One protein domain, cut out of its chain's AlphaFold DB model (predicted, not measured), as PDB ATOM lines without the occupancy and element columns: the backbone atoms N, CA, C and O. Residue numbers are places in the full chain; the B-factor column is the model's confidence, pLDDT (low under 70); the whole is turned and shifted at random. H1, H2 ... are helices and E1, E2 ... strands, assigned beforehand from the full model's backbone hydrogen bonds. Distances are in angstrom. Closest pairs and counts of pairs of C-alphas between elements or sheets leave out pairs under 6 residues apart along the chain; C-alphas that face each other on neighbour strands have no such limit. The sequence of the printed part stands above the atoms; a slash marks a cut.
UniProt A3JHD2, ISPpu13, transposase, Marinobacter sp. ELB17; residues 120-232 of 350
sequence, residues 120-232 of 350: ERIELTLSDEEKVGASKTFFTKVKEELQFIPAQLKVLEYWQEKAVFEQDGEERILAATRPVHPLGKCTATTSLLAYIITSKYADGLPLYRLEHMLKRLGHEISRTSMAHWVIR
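AT A GLANCE: This is residues 120 to 232 of the 350 residues of the protein "ISPpu13, transposase" of Marinobacter sp. ELB17 (UniProt A3JHD2). A long, strongly twisted ribbon of strands has a small head of three helices, H1, H2 and H3, at one end, near the turn between E2 and E3. The hairpin of E2 and E3 makes most of the ribbon's length, E1 and E4 pair along E3 on its other side, and residues 176 to 189 lead from E4 back to the head. The printed part has 113 residues, with four named strands followed by three named helices, in the order E1 E2 E3 E4 H1 H2 H3. The class is mixed, helices and strands, in a branched sheet with both parallel and antiparallel pairs. The whole is loose, with a radius of gyration of the C-alphas of 18.7 A, and spans 61 by 24 by 20 A.

HOW THE PARTS SIT: E1, residues 120 to 124, is parallel to E3, residues 152 to 167, at 31 degrees, with N 122 and O 157 2.8 A apart, within hydrogen-bond range. E2, residues 136 to 149, bends by 65 degrees at residue 146 and forms an antiparallel hairpin with E3, where N 147 and O 154 are within hydrogen-bond range at 2.7 A. E4, residues 170 to 175, forms a second hairpin with E3, with N 165 and O 172 within that range at 2.8 A. E2, E3 and E4 are a meander, each strand the antiparallel neighbour of the one before. E1 and E4 lie on one side of E3 and E2 on the other side. H1, residues 190 to 202, is on the sheet over E2 and stands up from it by 57 degrees; its closest C-alpha pair with E2 is Phe 148 and Leu 192, 4.7 A. H2, residues 207 to 216, only grazes the sheet, with residues 214 to 216. H3, residues 223 to 232, is not on the sheet. H1, with residues 193 to 197 alone, touches H3 about perpendicular at 84 degrees, closest at the C-alphas of Ile 197 and Val 230, 6.8 A. H2 touches H3 at a steep tilt of 61 degrees, opposite ways, closest at the C-alphas of Leu 207 and Arg 223, 5.6 A. H1 and H2 are close but not clearly touching. In H1, H2 and H3 every O i to N i+4 pair is within hydrogen-bond range.

IN THESE COORDINATES: E1 begins at C-alpha 120, (105.961, 115.007, 135.537). From first to last C-alpha E1 is 12.8 A, E2 36.2 A, E3 47.7 A and E4 16.4 A long. E3 ends at C-alpha 167, (120.330, 89.315, 155.097). H1 is 17.0 A, H2 14.4 A and H3 14.2 A long, and H3 ends at C-alpha 232, (127.118, 129.669, 141.695).

THE WHOLE: The two C-alphas farthest apart, those of Asp 168 and Gly 204, are 62.3 A apart. The printed part has no cut. The links from E1 to E2 and from E4 to H1 are long, with 11 and 14 residues. The mean pLDDT of the printed part is 92.0, and no printed residue is under 70.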
ATOM      1  N   GLU A 120     105.512 116.237 136.190       95.94
ATOM      2  CA  GLU A 120     105.961 115.007 135.537       95.94
ATOM      3  C   GLU A 120     106.796 114.187 136.504       95.94
ATOM      4  O   GLU A 120     107.734 114.689 137.119       95.94
ATOM      5  N   ARG A 121     106.442 112.910 136.614       96.00
ATOM      6  CA  ARG A 121     107.162 111.938 137.421       96.00
ATOM      7  C   ARG A 121     108.295 111.339 136.595       96.00
ATOM      8  O   ARG A 121     108.046 110.683 135.591       96.00
ATOM      9  N   ILE A 122     109.521 111.545 137.059       95.62
ATOM     10  CA  ILE A 122     110.731 110.920 136.531       95.62
ATOM     11  C   ILE A 122     111.137 109.809 137.489       95.62
ATOM     12  O   ILE A 122     111.445 110.062 138.655       95.62
ATOM     13  N   GLU A 123     111.136 108.579 136.995       96.19
ATOM     14  CA  GLU A 123     111.512 107.403 137.772       96.19
ATOM     15  C   GLU A 123     112.996 107.095 137.586       96.19
ATOM     16  O   GLU A 123     113.482 106.923 136.471       96.19
ATOM     17  N   LEU A 124     113.724 107.046 138.698       94.44
ATOM     18  CA  LEU A 124     115.101 106.578 138.750       94.44
ATOM     19  C   LEU A 124     115.057 105.121 139.192       94.44
ATOM     20  O   LEU A 124     114.763 104.850 140.358       94.44
ATOM     21  N   THR A 125     115.304 104.209 138.260       94.31
ATOM     22  CA  THR A 125     115.151 102.768 138.467       94.31
ATOM     23  C   THR A 125     116.479 102.090 138.777       94.31
ATOM     24  O   THR A 125     117.527 102.504 138.279       94.31
ATOM     25  N   LEU A 126     116.422 101.027 139.574       92.25
ATOM     26  CA  LEU A 126     117.509 100.063 139.722       92.25
ATOM     27  C   LEU A 126     117.527  99.126 138.507       92.25
ATOM     28  O   LEU A 126     116.477  98.796 137.940       92.25
ATOM     29  N   SER A 127     118.717  98.682 138.112       92.44
ATOM     30  CA  SER A 127     118.868  97.633 137.102       92.44
ATOM     31  C   SER A 127     118.271  96.309 137.588       92.44
ATOM     32  O   SER A 127     118.113  96.077 138.788       92.44
ATOM     33  N   ASP A 128     117.914  95.421 136.658       89.88
ATOM     34  CA  ASP A 128     117.353  94.113 137.017       89.88
ATOM     35  C   ASP A 128     118.328  93.274 137.853       89.88
ATOM     36  O   ASP A 128     117.900  92.588 138.777       89.88
ATOM     37  N   GLU A 129     119.631  93.417 137.604       88.81
ATOM     38  CA  GLU A 129     120.712  92.789 138.370       88.81
ATOM     39  C   GLU A 129     120.767  93.298 139.816       88.81
ATOM     40  O   GLU A 129     120.850  92.508 140.755       88.81
ATOM     41  N   GLU A 130     120.639  94.611 140.014       87.62
ATOM     42  CA  GLU A 130     120.606  95.235 141.341       87.62
ATOM     43  C   GLU A 130     119.365  94.860 142.153       87.62
ATOM     44  O   GLU A 130     119.358  95.057 143.364       87.62
ATOM     45  N   LYS A 131     118.310  94.344 141.512       87.00
ATOM     46  CA  LYS A 131     117.064  93.925 142.171       87.00
ATOM     47  C   LYS A 131     117.053  92.442 142.549       87.00
ATOM     48  O   LYS A 131     116.142  92.014 143.263       87.00
ATOM     49  N   VAL A 132     118.022  91.642 142.097       86.69
ATOM     50  CA  VAL A 132     118.046  90.195 142.360       86.69
ATOM     51  C   VAL A 132     118.177  89.930 143.861       86.69
ATOM     52  O   VAL A 132     119.171  90.295 144.477       86.69
ATOM     53  N   GLY A 133     117.181  89.258 144.446       83.62
ATOM     54  CA  GLY A 133     117.146  88.942 145.879       83.62
ATOM     55  C   GLY A 133     116.503  90.020 146.759       83.62
ATOM     56  O   GLY A 133     116.537  89.894 147.982       83.62
ATOM     57  N   ALA A 134     115.907  91.063 146.170       86.31
ATOM     58  CA  ALA A 134     115.159  92.063 146.924       86.31
ATOM     59  C   ALA A 134     113.837  91.482 147.459       86.31
ATOM     60  O   ALA A 134     113.055  90.900 146.708       86.31
ATOM     61  N   SER A 135     113.562  91.701 148.746       87.62
ATOM     62  CA  SER A 135     112.290  91.368 149.407       87.62
ATOM     63  C   SER A 135     111.161  92.286 148.914       87.62
ATOM     64  O   SER A 135     110.047  91.847 148.624       87.62
ATOM     65  N   LYS A 136     111.462  93.582 148.746       90.69
ATOM     66  CA  LYS A 136     110.496  94.597 148.306       90.69
ATOM     67  C   LYS A 136     111.170  95.729 147.542       90.69
ATOM     68  O   LYS A 136     112.222  96.208 147.958       90.69
ATOM     69  N   THR A 137     110.510  96.230 146.501       91.62
ATOM     70  CA  THR A 137     110.873  97.484 145.826       91.62
ATOM     71  C   THR A 137     109.775  98.534 145.983       91.62
ATOM     72  O   THR A 137     108.587  98.217 146.076       91.62
ATOM     73  N   PHE A 138     110.160  99.807 146.084       93.50
ATOM     74  CA  PHE A 138     109.224 100.931 146.128       93.50
ATOM     75  C   PHE A 138     109.882 102.233 145.672       93.50
ATOM     76  O   PHE A 138     111.096 102.405 145.759       93.50
ATOM     77  N   PHE A 139     109.063 103.190 145.240       95.81
ATOM     78  CA  PHE A 139     109.524 104.522 144.864       95.81
ATOM     79  C   PHE A 139     109.317 105.527 145.994       95.81
ATOM     80  O   PHE A 139     108.268 105.560 146.635       95.81
ATOM     81  N   THR A 140     110.305 106.395 146.208       94.94
ATOM     82  CA  THR A 140     110.202 107.547 147.116       94.94
ATOM     83  C   THR A 140     110.488 108.833 146.353       94.94
ATOM     84  O   THR A 140     111.511 108.921 145.675       94.94
ATOM     85  N   LYS A 141     109.641 109.859 146.493       93.19
ATOM     86  CA  LYS A 141     109.939 111.195 145.960       93.19
ATOM     87  C   LYS A 141     111.131 111.798 146.707       93.19
ATOM     88  O   LYS A 141     111.085 111.940 147.927       93.19
ATOM     89  N   VAL A 142     112.192 112.145 145.982       91.38
ATOM     90  CA  VAL A 142     113.453 112.635 146.574       91.38
ATOM     91  C   VAL A 142     113.766 114.086 146.249       91.38
ATOM     92  O   VAL A 142     114.504 114.723 147.000       91.38
ATOM     93  N   LYS A 143     113.257 114.602 145.130       91.44
ATOM     94  CA  LYS A 143     113.564 115.950 144.656       91.44
ATOM     95  C   LYS A 143     112.449 116.459 143.752       91.44
ATOM     96  O   LYS A 143     111.846 115.680 143.020       91.44
ATOM     97  N   GLU A 144     112.234 117.765 143.787       94.06
ATOM     98  CA  GLU A 144     111.458 118.480 142.783       94.06
ATOM     99  C   GLU A 144     112.353 119.535 142.129       94.06
ATOM    100  O   GLU A 144     113.117 120.217 142.821       94.06
ATOM    101  N   GLU A 145     112.264 119.665 140.809       95.19
ATOM    102  CA  GLU A 145     112.930 120.718 140.046       95.19
ATOM    103  C   GLU A 145     111.939 121.444 139.138       95.19
ATOM    104  O   GLU A 145     111.006 120.847 138.607       95.19
ATOM    105  N   LEU A 146     112.157 122.737 138.927       96.31
ATOM    106  CA  LEU A 146     111.391 123.551 138.002       96.31
ATOM    107  C   LEU A 146     112.072 123.562 136.635       96.31
ATOM    108  O   LEU A 146     113.221 123.994 136.478       96.31
ATOM    109  N   GLN A 147     111.342 123.086 135.640       96.44
ATOM    110  CA  GLN A 147     111.733 123.066 134.247       96.44
ATOM    111  C   GLN A 147     111.128 124.244 133.501       96.44
ATOM    112  O   GLN A 147     109.926 124.507 133.588       96.44
ATOM    113  N   PHE A 148     111.976 124.916 132.726       95.50
ATOM    114  CA  PHE A 148     111.526 125.828 131.691       95.50
ATOM    115  C   PHE A 148     111.458 125.086 130.359       95.50
ATOM    116  O   PHE A 148     112.451 124.507 129.907       95.50
ATOM    117  N   ILE A 149     110.280 125.127 129.751       92.12
ATOM    118  CA  ILE A 149     110.009 124.791 128.353       92.12
ATOM    119  C   ILE A 149     109.578 126.122 127.721       92.12
ATOM    120  O   ILE A 149     108.901 126.890 128.401       92.12
ATOM    121  N   PRO A 150     109.962 126.476 126.484       90.56
ATOM    122  CA  PRO A 150     109.597 127.770 125.911       90.56
ATOM    123  C   PRO A 150     108.117 128.130 126.134       90.56
ATOM    124  O   PRO A 150     107.223 127.393 125.728       90.56
ATOM    125  N   ALA A 151     107.887 129.256 126.822       87.31
ATOM    126  CA  ALA A 151     106.575 129.765 127.245       87.31
ATOM    127  C   ALA A 151     105.776 128.901 128.252       87.31
ATOM    128  O   ALA A 151     104.574 129.112 128.411       87.31
ATOM    129  N   GLN A 152     106.416 127.979 128.978       92.69
ATOM    130  CA  GLN A 152     105.764 127.131 129.977       92.69
ATOM    131  C   GLN A 152     106.703 126.724 131.129       92.69
ATOM    132  O   GLN A 152     107.880 126.425 130.937       92.69
ATOM    133  N   LEU A 153     106.151 126.650 132.343       95.25
ATOM    134  CA  LEU A 153     106.822 126.062 133.504       95.25
ATOM    135  C   LEU A 153     106.221 124.697 133.846       95.25
ATOM    136  O   LEU A 153     105.004 124.503 133.799       95.25
ATOM    137  N   LYS A 154     107.090 123.754 134.203       95.62
ATOM    138  CA  LYS A 154     106.734 122.380 134.566       95.62
ATOM    139  C   LYS A 154     107.551 121.945 135.777       95.62
ATOM    140  O   LYS A 154     108.718 122.301 135.884       95.62
ATOM    141  N   VAL A 155     106.956 121.191 136.689       96.75
ATOM    142  CA  VAL A 155     107.656 120.616 137.842       96.75
ATOM    143  C   VAL A 155     108.041 119.180 137.510       96.75
ATOM    144  O   VAL A 155     107.188 118.371 137.148       96.75
ATOM    145  N   LEU A 156     109.320 118.857 137.641       95.75
ATOM    146  CA  LEU A 156     109.836 117.499 137.539       95.75
ATOM    147  C   LEU A 156     109.946 116.917 138.943       95.75
ATOM    148  O   LEU A 156     110.709 117.417 139.770       95.75
ATOM    149  N   GLU A 157     109.184 115.867 139.216       95.38
ATOM    150  CA  GLU A 157     109.273 115.101 140.451       95.38
ATOM    151  C   GLU A 157     110.172 113.888 140.223       95.38
ATOM    152  O   GLU A 157     109.830 112.983 139.462       95.38
ATOM    153  N   TYR A 158     111.309 113.838 140.908       94.81
ATOM    154  CA  TYR A 158     112.212 112.696 140.851       94.81
ATOM    155  C   TYR A 158     111.823 111.671 141.912       94.81
ATOM    156  O   TYR A 158     111.875 111.943 143.119       94.81
ATOM    157  N   TRP A 159     111.464 110.479 141.449       96.19
ATOM    158  CA  TRP A 159     111.085 109.332 142.257       96.19
ATOM    159  C   TRP A 159     112.196 108.288 142.190       96.19
ATOM    160  O   TRP A 159     112.464 107.714 141.142       96.19
ATOM    161  N   GLN A 160     112.865 108.065 143.318       96.06
ATOM    162  CA  GLN A 160     113.970 107.119 143.427       96.06
ATOM    163  C   GLN A 160     113.438 105.744 143.820       96.06
ATOM    164  O   GLN A 160     112.796 105.616 144.868       96.06
ATOM    165  N   GLU A 161     113.724 104.736 143.002       96.19
ATOM    166  CA  GLU A 161     113.483 103.341 143.345       96.19
ATOM    167  C   GLU A 161     114.442 102.903 144.454       96.19
ATOM    168  O   GLU A 161     115.637 103.225 144.447       96.19
ATOM    169  N   LYS A 162     113.898 102.181 145.430       94.88
ATOM    170  CA  LYS A 162     114.636 101.567 146.527       94.88
ATOM    171  C   LYS A 162     114.243 100.104 146.643       94.88
ATOM    172  O   LYS A 162     113.055  99.790 146.607       94.88
ATOM    173  N   ALA A 163     115.236  99.244 146.814       93.75
ATOM    174  CA  ALA A 163     115.091  97.817 147.048       93.75
ATOM    175  C   ALA A 163     115.536  97.482 148.476       93.75
ATOM    176  O   ALA A 163     116.583  97.952 148.923       93.75
ATOM    177  N   VAL A 164     114.736  96.693 149.189       92.88
ATOM    178  CA  VAL A 164     115.034  96.204 150.541       92.88
ATOM    179  C   VAL A 164     115.486  94.754 150.449       92.88
ATOM    180  O   VAL A 164     114.803  93.935 149.835       92.88
ATOM    181  N   PHE A 165     116.617  94.451 151.070       91.31
ATOM    182  CA  PHE A 165     117.199  93.121 151.187       91.31
ATOM    183  C   PHE A 165     117.202  92.712 152.652       91.31
ATOM    184  O   PHE A 165     117.571  93.512 153.510       91.31
ATOM    185  N   GLU A 166     116.826  91.470 152.919       88.06
ATOM    186  CA  GLU A 166     116.922  90.862 154.243       88.06
ATOM    187  C   GLU A 166     118.096  89.879 154.214       88.06
ATOM    188  O   GLU A 166     118.063  88.883 153.488       88.06
ATOM    189  N   GLN A 167     119.158  90.180 154.960       80.12
ATOM    190  CA  GLN A 167     120.330  89.315 155.097       80.12
ATOM    191  C   GLN A 167     120.629  89.132 156.584       80.12
ATOM    192  O   GLN A 167     120.791  90.112 157.301       80.12
ATOM    193  N   ASP A 168     120.659  87.881 157.050       76.31
ATOM    194  CA  ASP A 168     121.018  87.509 158.428       76.31
ATOM    195  C   ASP A 168     120.240  88.253 159.540       76.31
ATOM    196  O   ASP A 168     120.727  88.426 160.654       76.31
ATOM    197  N   GLY A 169     118.998  88.668 159.254       77.31
ATOM    198  CA  GLY A 169     118.141  89.412 160.186       77.31
ATOM    199  C   GLY A 169     118.330  90.935 160.168       77.31
ATOM    200  O   GLY A 169     117.647  91.628 160.920       77.31
ATOM    201  N   GLU A 170     119.201  91.465 159.304       82.38
ATOM    202  CA  GLU A 170     119.383  92.900 159.074       82.38
ATOM    203  C   GLU A 170     118.755  93.344 157.739       82.38
ATOM    204  O   GLU A 170     118.892  92.688 156.701       82.38
ATOM    205  N   GLU A 171     118.069  94.492 157.761       87.06
ATOM    206  CA  GLU A 171     117.504  95.121 156.564       87.06
ATOM    207  C   GLU A 171     118.527  96.056 155.906       87.06
ATOM    208  O   GLU A 171     118.974  97.047 156.493       87.06
ATOM    209  N   ARG A 172     118.848  95.797 154.636       89.81
ATOM    210  CA  ARG A 172     119.702  96.660 153.812       89.81
ATOM    211  C   ARG A 172     118.897  97.285 152.680       89.81
ATOM    212  O   ARG A 172     118.234  96.588 151.921       89.81
ATOM    213  N   ILE A 173     119.003  98.604 152.521       91.19
ATOM    214  CA  ILE A 173     118.318  99.340 151.449       91.19
ATOM    215  C   ILE A 173     119.322  99.737 150.367       91.19
ATOM    216  O   ILE A 173     120.260 100.491 150.630       91.19
ATOM    217  N   LEU A 174     119.089  99.274 149.141       92.12
ATOM    218  CA  LEU A 174     119.756  99.763 147.938       92.12
ATOM    219  C   LEU A 174     118.862 100.806 147.262       92.12
ATOM    220  O   LEU A 174     117.644 100.652 147.231       92.12
ATOM    221  N   ALA A 175     119.440 101.879 146.730       93.75
ATOM    222  CA  ALA A 175     118.685 102.959 146.102       93.75
ATOM    223  C   ALA A 175     119.280 103.311 144.739       93.75
ATOM    224  O   ALA A 175     120.501 103.390 144.613       93.75
ATOM    225  N   ALA A 176     118.419 103.572 143.752       93.62
ATOM    226  CA  ALA A 176     118.837 103.911 142.396       93.62
ATOM    227  C   ALA A 176     119.758 105.138 142.370       93.62
ATOM    228  O   ALA A 176     119.565 106.099 143.126       93.62
ATOM    229  N   THR A 177     120.751 105.138 141.485       92.62
ATOM    230  CA  THR A 177     121.698 106.254 141.381       92.62
ATOM    231  C   THR A 177     120.979 107.544 140.981       92.62
ATOM    232  O   THR A 177     120.145 107.564 140.078       92.62
ATOM    233  N   ARG A 178     121.297 108.650 141.667       90.25
ATOM    234  CA  ARG A 178     120.702 109.965 141.389       90.25
ATOM    235  C   ARG A 178     121.594 110.767 140.445       90.25
ATOM    236  O   ARG A 178     122.793 110.857 140.716       90.25
ATOM    237  N   PRO A 179     121.028 111.416 139.413       87.50
ATOM    238  CA  PRO A 179     121.772 112.364 138.599       87.50
ATOM    239  C   PRO A 179     122.374 113.477 139.461       87.50
ATOM    240  O   PRO A 179     121.716 114.025 140.352       87.50
ATOM    241  N   VAL A 180     123.632 113.815 139.188       90.25
ATOM    242  CA  VAL A 180     124.307 114.926 139.858       90.25
ATOM    243  C   VAL A 180     123.874 116.221 139.188       90.25
ATOM    244  O   VAL A 180     124.088 116.425 137.997       90.25
ATOM    245  N   HIS A 181     123.259 117.109 139.963       93.00
ATOM    246  CA  HIS A 181     122.927 118.442 139.488       93.00
ATOM    247  C   HIS A 181     124.168 119.353 139.599       93.00
ATOM    248  O   HIS A 181     124.787 119.351 140.668       93.00
ATOM    249  N   PRO A 182     124.505 120.187 138.591       92.56
ATOM    250  CA  PRO A 182     125.702 121.042 138.622       92.56
ATOM    251  C   PRO A 182     125.780 121.949 139.858       92.56
ATOM    252  O   PRO A 182     126.835 122.147 140.446       92.56
ATOM    253  N   LEU A 183     124.625 122.445 140.308       93.31
ATOM    254  CA  LEU A 183     124.479 123.260 141.519       93.31
ATOM    255  C   LEU A 183     124.054 122.468 142.778       93.31
ATOM    256  O   LEU A 183     123.562 123.054 143.747       93.31
ATOM    257  N   GLY A 184     124.185 121.141 142.800       89.94
ATOM    258  CA  GLY A 184     123.819 120.303 143.950       89.94
ATOM    259  C   GLY A 184     122.335 120.409 144.339       89.94
ATOM    260  O   GLY A 184     121.447 120.016 143.577       89.94
ATOM    261  N   LYS A 185     122.040 120.948 145.531       86.06
ATOM    262  CA  LYS A 185     120.665 121.179 146.024       86.06
ATOM    263  C   LYS A 185     120.023 122.415 145.374       86.06
ATOM    264  O   LYS A 185     119.697 123.381 146.053       86.06
ATOM    265  N   CYS A 186     119.879 122.399 144.054       91.25
ATOM    266  CA  CYS A 186     119.157 123.425 143.303       91.25
ATOM    267  C   CYS A 186     117.754 122.931 142.942       91.25
ATOM    268  O   CYS A 186     117.575 121.749 142.644       91.25
ATOM    269  N   THR A 187     116.785 123.840 142.997       92.50
ATOM    270  CA  THR A 187     115.384 123.613 142.627       92.50
ATOM    271  C   THR A 187     115.093 123.994 141.178       92.50
ATOM    272  O   THR A 187     113.995 123.738 140.707       92.50
ATOM    273  N   ALA A 188     116.038 124.597 140.458       95.38
ATOM    274  CA  ALA A 188     115.941 124.838 139.024       95.38
ATOM    275  C   ALA A 188     116.626 123.706 138.260       95.38
ATOM    276  O   ALA A 188     117.705 123.275 138.653       95.38
ATOM    277  N   THR A 189     116.017 123.271 137.161       95.75
ATOM    278  CA  THR A 189     116.669 122.385 136.184       95.75
ATOM    279  C   THR A 189     117.764 123.125 135.412       95.75
ATOM    280  O   THR A 189     117.756 124.354 135.303       95.75
ATOM    281  N   THR A 190     118.653 122.379 134.754       95.00
ATOM    282  CA  THR A 190     119.653 122.952 133.837       95.00
ATOM    283  C   THR A 190     119.032 123.742 132.680       95.00
ATOM    284  O   THR A 190     119.619 124.738 132.262       95.00
ATOM    285  N   SER A 191     117.834 123.376 132.202       95.38
ATOM    286  CA  SER A 191     117.150 124.130 131.139       95.38
ATOM    287  C   SER A 191     116.671 125.502 131.618       95.38
ATOM    288  O   SER A 191     116.816 126.490 130.898       95.38
ATOM    289  N   LEU A 192     116.161 125.589 132.850       96.62
ATOM    290  CA  LEU A 192     115.778 126.862 133.457       96.62
ATOM    291  C   LEU A 192     117.008 127.742 133.722       96.62
ATOM    292  O   LEU A 192     116.974 128.934 133.426       96.62
ATOM    293  N   LEU A 193     118.106 127.161 134.212       96.88
ATOM    294  CA  LEU A 193     119.363 127.893 134.405       96.88
ATOM    295  C   LEU A 193     119.916 128.442 133.082       96.88
ATOM    296  O   LEU A 193     120.305 129.608 133.019       96.88
ATOM    297  N   ALA A 194     119.892 127.637 132.014       95.88
ATOM    298  CA  ALA A 194     120.307 128.066 130.681       95.88
ATOM    299  C   ALA A 194     119.441 129.219 130.150       95.88
ATOM    300  O   ALA A 194     119.976 130.194 129.616       95.88
ATOM    301  N   TYR A 195     118.119 129.147 130.345       96.31
ATOM    302  CA  TYR A 195     117.205 130.232 129.987       96.31
ATOM    303  C   TYR A 195     117.526 131.525 130.747       96.31
ATOM    304  O   TYR A 195     117.609 132.581 130.122       96.31
ATOM    305  N   ILE A 196     117.747 131.449 132.063       96.00
ATOM    306  CA  ILE A 196     118.056 132.620 132.898       96.00
ATOM    307  C   ILE A 196     119.366 133.280 132.452       96.00
ATOM    308  O   ILE A 196     119.380 134.490 132.239       96.00
ATOM    309  N   ILE A 197     120.445 132.509 132.271       95.38
ATOM    310  CA  ILE A 197     121.751 133.050 131.851       95.38
ATOM    311  C   ILE A 197     121.654 133.686 130.467       95.38
ATOM    312  O   ILE A 197     122.116 134.811 130.284       95.38
ATOM    313  N   THR A 198     121.053 132.988 129.502       94.88
ATOM    314  CA  THR A 198     120.945 133.488 128.123       94.88
ATOM    315  C   THR A 198     120.103 134.760 128.087       94.88
ATOM    316  O   THR A 198     120.544 135.777 127.561       94.88
ATOM    317  N   SER A 199     118.949 134.748 128.755       94.62
ATOM    318  CA  SER A 199     118.080 135.921 128.837       94.62
ATOM    319  C   SER A 199     118.779 137.106 129.501       94.62
ATOM    320  O   SER A 199     118.658 138.242 129.044       94.62
ATOM    321  N   LYS A 200     119.528 136.862 130.583       92.62
ATOM    322  CA  LYS A 200     120.244 137.919 131.296       92.62
ATOM    323  C   LYS A 200     121.373 138.497 130.453       92.62
ATOM    324  O   LYS A 200     121.411 139.704 130.247       92.62
ATOM    325  N   TYR A 201     122.285 137.664 129.969       90.56
ATOM    326  CA  TYR A 201     123.539 138.147 129.391       90.56
ATOM    327  C   TYR A 201     123.509 138.304 127.873       90.56
ATOM    328  O   TYR A 201     124.106 139.250 127.366       90.56
ATOM    329  N   ALA A 202     122.815 137.425 127.146       90.62
ATOM    330  CA  ALA A 202     122.705 137.536 125.693       90.62
ATOM    331  C   ALA A 202     121.588 138.510 125.287       90.62
ATOM    332  O   ALA A 202     121.818 139.382 124.453       90.62
ATOM    333  N   ASP A 203     120.413 138.414 125.920       91.38
ATOM    334  CA  ASP A 203     119.250 139.244 125.560       91.38
ATOM    335  C   ASP A 203     119.159 140.555 126.360       91.38
ATOM    336  O   ASP A 203     118.325 141.420 126.077       91.38
ATOM    337  N   GLY A 204     120.008 140.726 127.374       87.06
ATOM    338  CA  GLY A 204     120.043 141.934 128.190       87.06
ATOM    339  C   GLY A 204     118.801 142.145 129.054       87.06
ATOM    340  O   GLY A 204     118.394 143.290 129.277       87.06
ATOM    341  N   LEU A 205     118.171 141.062 129.521       90.06
ATOM    342  CA  LEU A 205     116.990 141.110 130.381       90.06
ATOM    343  C   LEU A 205     117.387 141.138 131.868       90.06
ATOM    344  O   LEU A 205     117.928 140.157 132.375       90.06
ATOM    345  N   PRO A 206     117.060 142.216 132.606       87.88
ATOM    346  CA  PRO A 206     117.293 142.264 134.047       87.88
ATOM    347  C   PRO A 206     116.508 141.178 134.802       87.88
ATOM    348  O   PRO A 206     115.383 140.828 134.417       87.88
ATOM    349  N   LEU A 207     117.051 140.695 135.920       90.62
ATOM    350  CA  LEU A 207     116.453 139.656 136.763       90.62
ATOM    351  C   LEU A 207     115.058 140.047 137.267       90.62
ATOM    352  O   LEU A 207     114.170 139.197 137.294       90.62
ATOM    353  N   TYR A 208     114.812 141.323 137.592       87.00
ATOM    354  CA  TYR A 208     113.465 141.772 137.995       87.00
ATOM    355  C   TYR A 208     112.429 141.559 136.881       87.00
ATOM    356  O   TYR A 208     111.269 141.218 137.124       87.00
ATOM    357  N   ARG A 209     112.842 141.733 135.622       89.56
ATOM    358  CA  ARG A 209     111.963 141.525 134.471       89.56
ATOM    359  C   ARG A 209     111.704 140.039 134.261       89.56
ATOM    360  O   ARG A 209     110.566 139.670 133.972       89.56
ATOM    361  N   LEU A 210     112.724 139.202 134.452       94.00
ATOM    362  CA  LEU A 210     112.588 137.748 134.399       94.00
ATOM    363  C   LEU A 210     111.663 137.212 135.495       94.00
ATOM    364  O   LEU A 210     110.810 136.381 135.197       94.00
ATOM    365  N   GLU A 211     111.742 137.749 136.711       93.38
ATOM    366  CA  GLU A 211     110.825 137.432 137.815       93.38
ATOM    367  C   GLU A 211     109.364 137.673 137.392       93.38
ATOM    368  O   GLU A 211     108.524 136.773 137.472       93.38
ATOM    369  N   HIS A 212     109.067 138.847 136.822       91.75
ATOM    370  CA  HIS A 212     107.733 139.147 136.295       91.75
ATOM    371  C   HIS A 212     107.321 138.252 135.119       91.75
ATOM    372  O   HIS A 212     106.139 137.932 134.986       91.75
ATOM    373  N   MET A 213     108.254 137.880 134.239       93.56
ATOM    374  CA  MET A 213     107.981 136.974 133.119       93.56
ATOM    375  C   MET A 213     107.602 135.580 133.617       93.56
ATOM    376  O   MET A 213     106.567 135.057 133.212       93.56
ATOM    377  N   LEU A 214     108.385 135.015 134.534       93.38
ATOM    378  CA  LEU A 214     108.154 133.690 135.109       93.38
ATOM    379  C   LEU A 214     106.859 133.652 135.925       93.38
ATOM    380  O   LEU A 214     106.073 132.714 135.794       93.38
ATOM    381  N   LYS A 215     106.556 134.730 136.656       93.31
ATOM    382  CA  LYS A 215     105.287 134.876 137.381       93.31
ATOM    383  C   LYS A 215     104.068 134.755 136.466       93.31
ATOM    384  O   LYS A 215     103.085 134.123 136.846       93.31
ATOM    385  N   ARG A 216     104.132 135.303 135.244       93.00
ATOM    386  CA  ARG A 216     103.058 135.148 134.241       93.00
ATOM    387  C   ARG A 216     102.920 133.715 133.725       93.00
ATOM    388  O   ARG A 216     101.843 133.356 133.266       93.00
ATOM    389  N   LEU A 217     103.972 132.906 133.829       92.75
ATOM    390  CA  LEU A 217     103.962 131.480 133.492       92.75
ATOM    391  C   LEU A 217     103.481 130.591 134.652       92.75
ATOM    392  O   LEU A 217     103.527 129.369 134.546       92.75
ATOM    393  N   GLY A 218     103.009 131.186 135.753       89.62
ATOM    394  CA  GLY A 218     102.361 130.468 136.850       89.62
ATOM    395  C   GLY A 218     103.245 130.197 138.066       89.62
ATOM    396  O   GLY A 218     102.768 129.565 139.008       89.62
ATOM    397  N   HIS A 219     104.496 130.675 138.094       91.94
ATOM    398  CA  HIS A 219     105.335 130.585 139.292       91.94
ATOM    399  C   HIS A 219     106.317 131.746 139.425       91.94
ATOM    400  O   HIS A 219     107.022 132.106 138.489       91.94
ATOM    401  N   GLU A 220     106.368 132.328 140.617       90.38
ATOM    402  CA  GLU A 220     107.265 133.433 140.936       90.38
ATOM    403  C   GLU A 220     108.596 132.884 141.451       90.38
ATOM    404  O   GLU A 220     108.639 132.207 142.477       90.38
ATOM    405  N   ILE A 221     109.680 133.178 140.732       92.75
ATOM    406  CA  ILE A 221     111.047 132.916 141.184       92.75
ATOM    407  C   ILE A 221     111.642 134.246 141.609       92.75
ATOM    408  O   ILE A 221     111.688 135.173 140.800       92.75
ATOM    409  N   SER A 222     112.112 134.329 142.855       91.00
ATOM    410  CA  SER A 222     112.683 135.575 143.353       91.00
ATOM    411  C   SER A 222     113.961 135.948 142.610       91.00
ATOM    412  O   SER A 222     114.772 135.082 142.259       91.00
ATOM    413  N   ARG A 223     114.179 137.255 142.435       88.31
ATOM    414  CA  ARG A 223     115.449 137.810 141.930       88.31
ATOM    415  C   ARG A 223     116.665 137.252 142.649       88.31
ATOM    416  O   ARG A 223     117.584 136.774 141.998       88.31
ATOM    417  N   THR A 224     116.615 137.241 143.976       86.38
ATOM    418  CA  THR A 224     117.660 136.700 144.845       86.38
ATOM    419  C   THR A 224     117.984 135.243 144.514       86.38
ATOM    420  O   THR A 224     119.148 134.885 144.368       86.38
ATOM    421  N   SER A 225     116.967 134.395 144.305       92.69
ATOM    422  CA  SER A 225     117.189 132.988 143.937       92.69
ATOM    423  C   SER A 225     117.907 132.871 142.594       92.69
ATOM    424  O   SER A 225     118.870 132.115 142.476       92.69
ATOM    425  N   MET A 226     117.468 133.643 141.594       95.19
ATOM    426  CA  MET A 226     118.109 133.665 140.278       95.19
ATOM    427  C   MET A 226     119.547 134.186 140.357       95.19
ATOM    428  O   MET A 226     120.437 133.585 139.763       95.19
ATOM    429  N   ALA A 227     119.784 135.249 141.126       91.38
ATOM    430  CA  ALA A 227     121.105 135.822 141.353       91.38
ATOM    431  C   ALA A 227     122.065 134.806 141.991       91.38
ATOM    432  O   ALA A 227     123.146 134.563 141.458       91.38
ATOM    433  N   HIS A 228     121.637 134.123 143.058       93.50
ATOM    434  CA  HIS A 228     122.424 133.053 143.672       93.50
ATOM    435  C   HIS A 228     122.743 131.922 142.695       93.50
ATOM    436  O   HIS A 228     123.849 131.385 142.725       93.50
ATOM    437  N   TRP A 229     121.800 131.522 141.839       95.75
ATOM    438  CA  TRP A 229     122.078 130.488 140.843       95.75
ATOM    439  C   TRP A 229     123.102 130.955 139.814       95.75
ATOM    440  O   TRP A 229     124.029 130.205 139.528       95.75
ATOM    441  N   VAL A 230     122.965 132.182 139.305       94.75
ATOM    442  CA  VAL A 230     123.902 132.776 138.342       94.75
ATOM    443  C   VAL A 230     125.314 132.846 138.924       94.75
ATOM    444  O   VAL A 230     126.247 132.384 138.275       94.75
ATOM    445  N   ILE A 231     125.471 133.321 140.163       92.88
ATOM    446  CA  ILE A 231     126.781 133.405 140.829       92.88
ATOM    447  C   ILE A 231     127.392 132.015 141.019       92.88
ATOM    448  O   ILE A 231     128.555 131.795 140.708       92.88
ATOM    449  N   ARG A 232     126.608 131.034 141.480       94.62
ATOM    450  CA  ARG A 232     127.118 129.669 141.695       94.62
ATOM    451  C   ARG A 232     127.492 128.941 140.402       94.62
ATOM    452  O   ARG A 232     128.181 127.926 140.465       94.62
TER     453      ARG A 232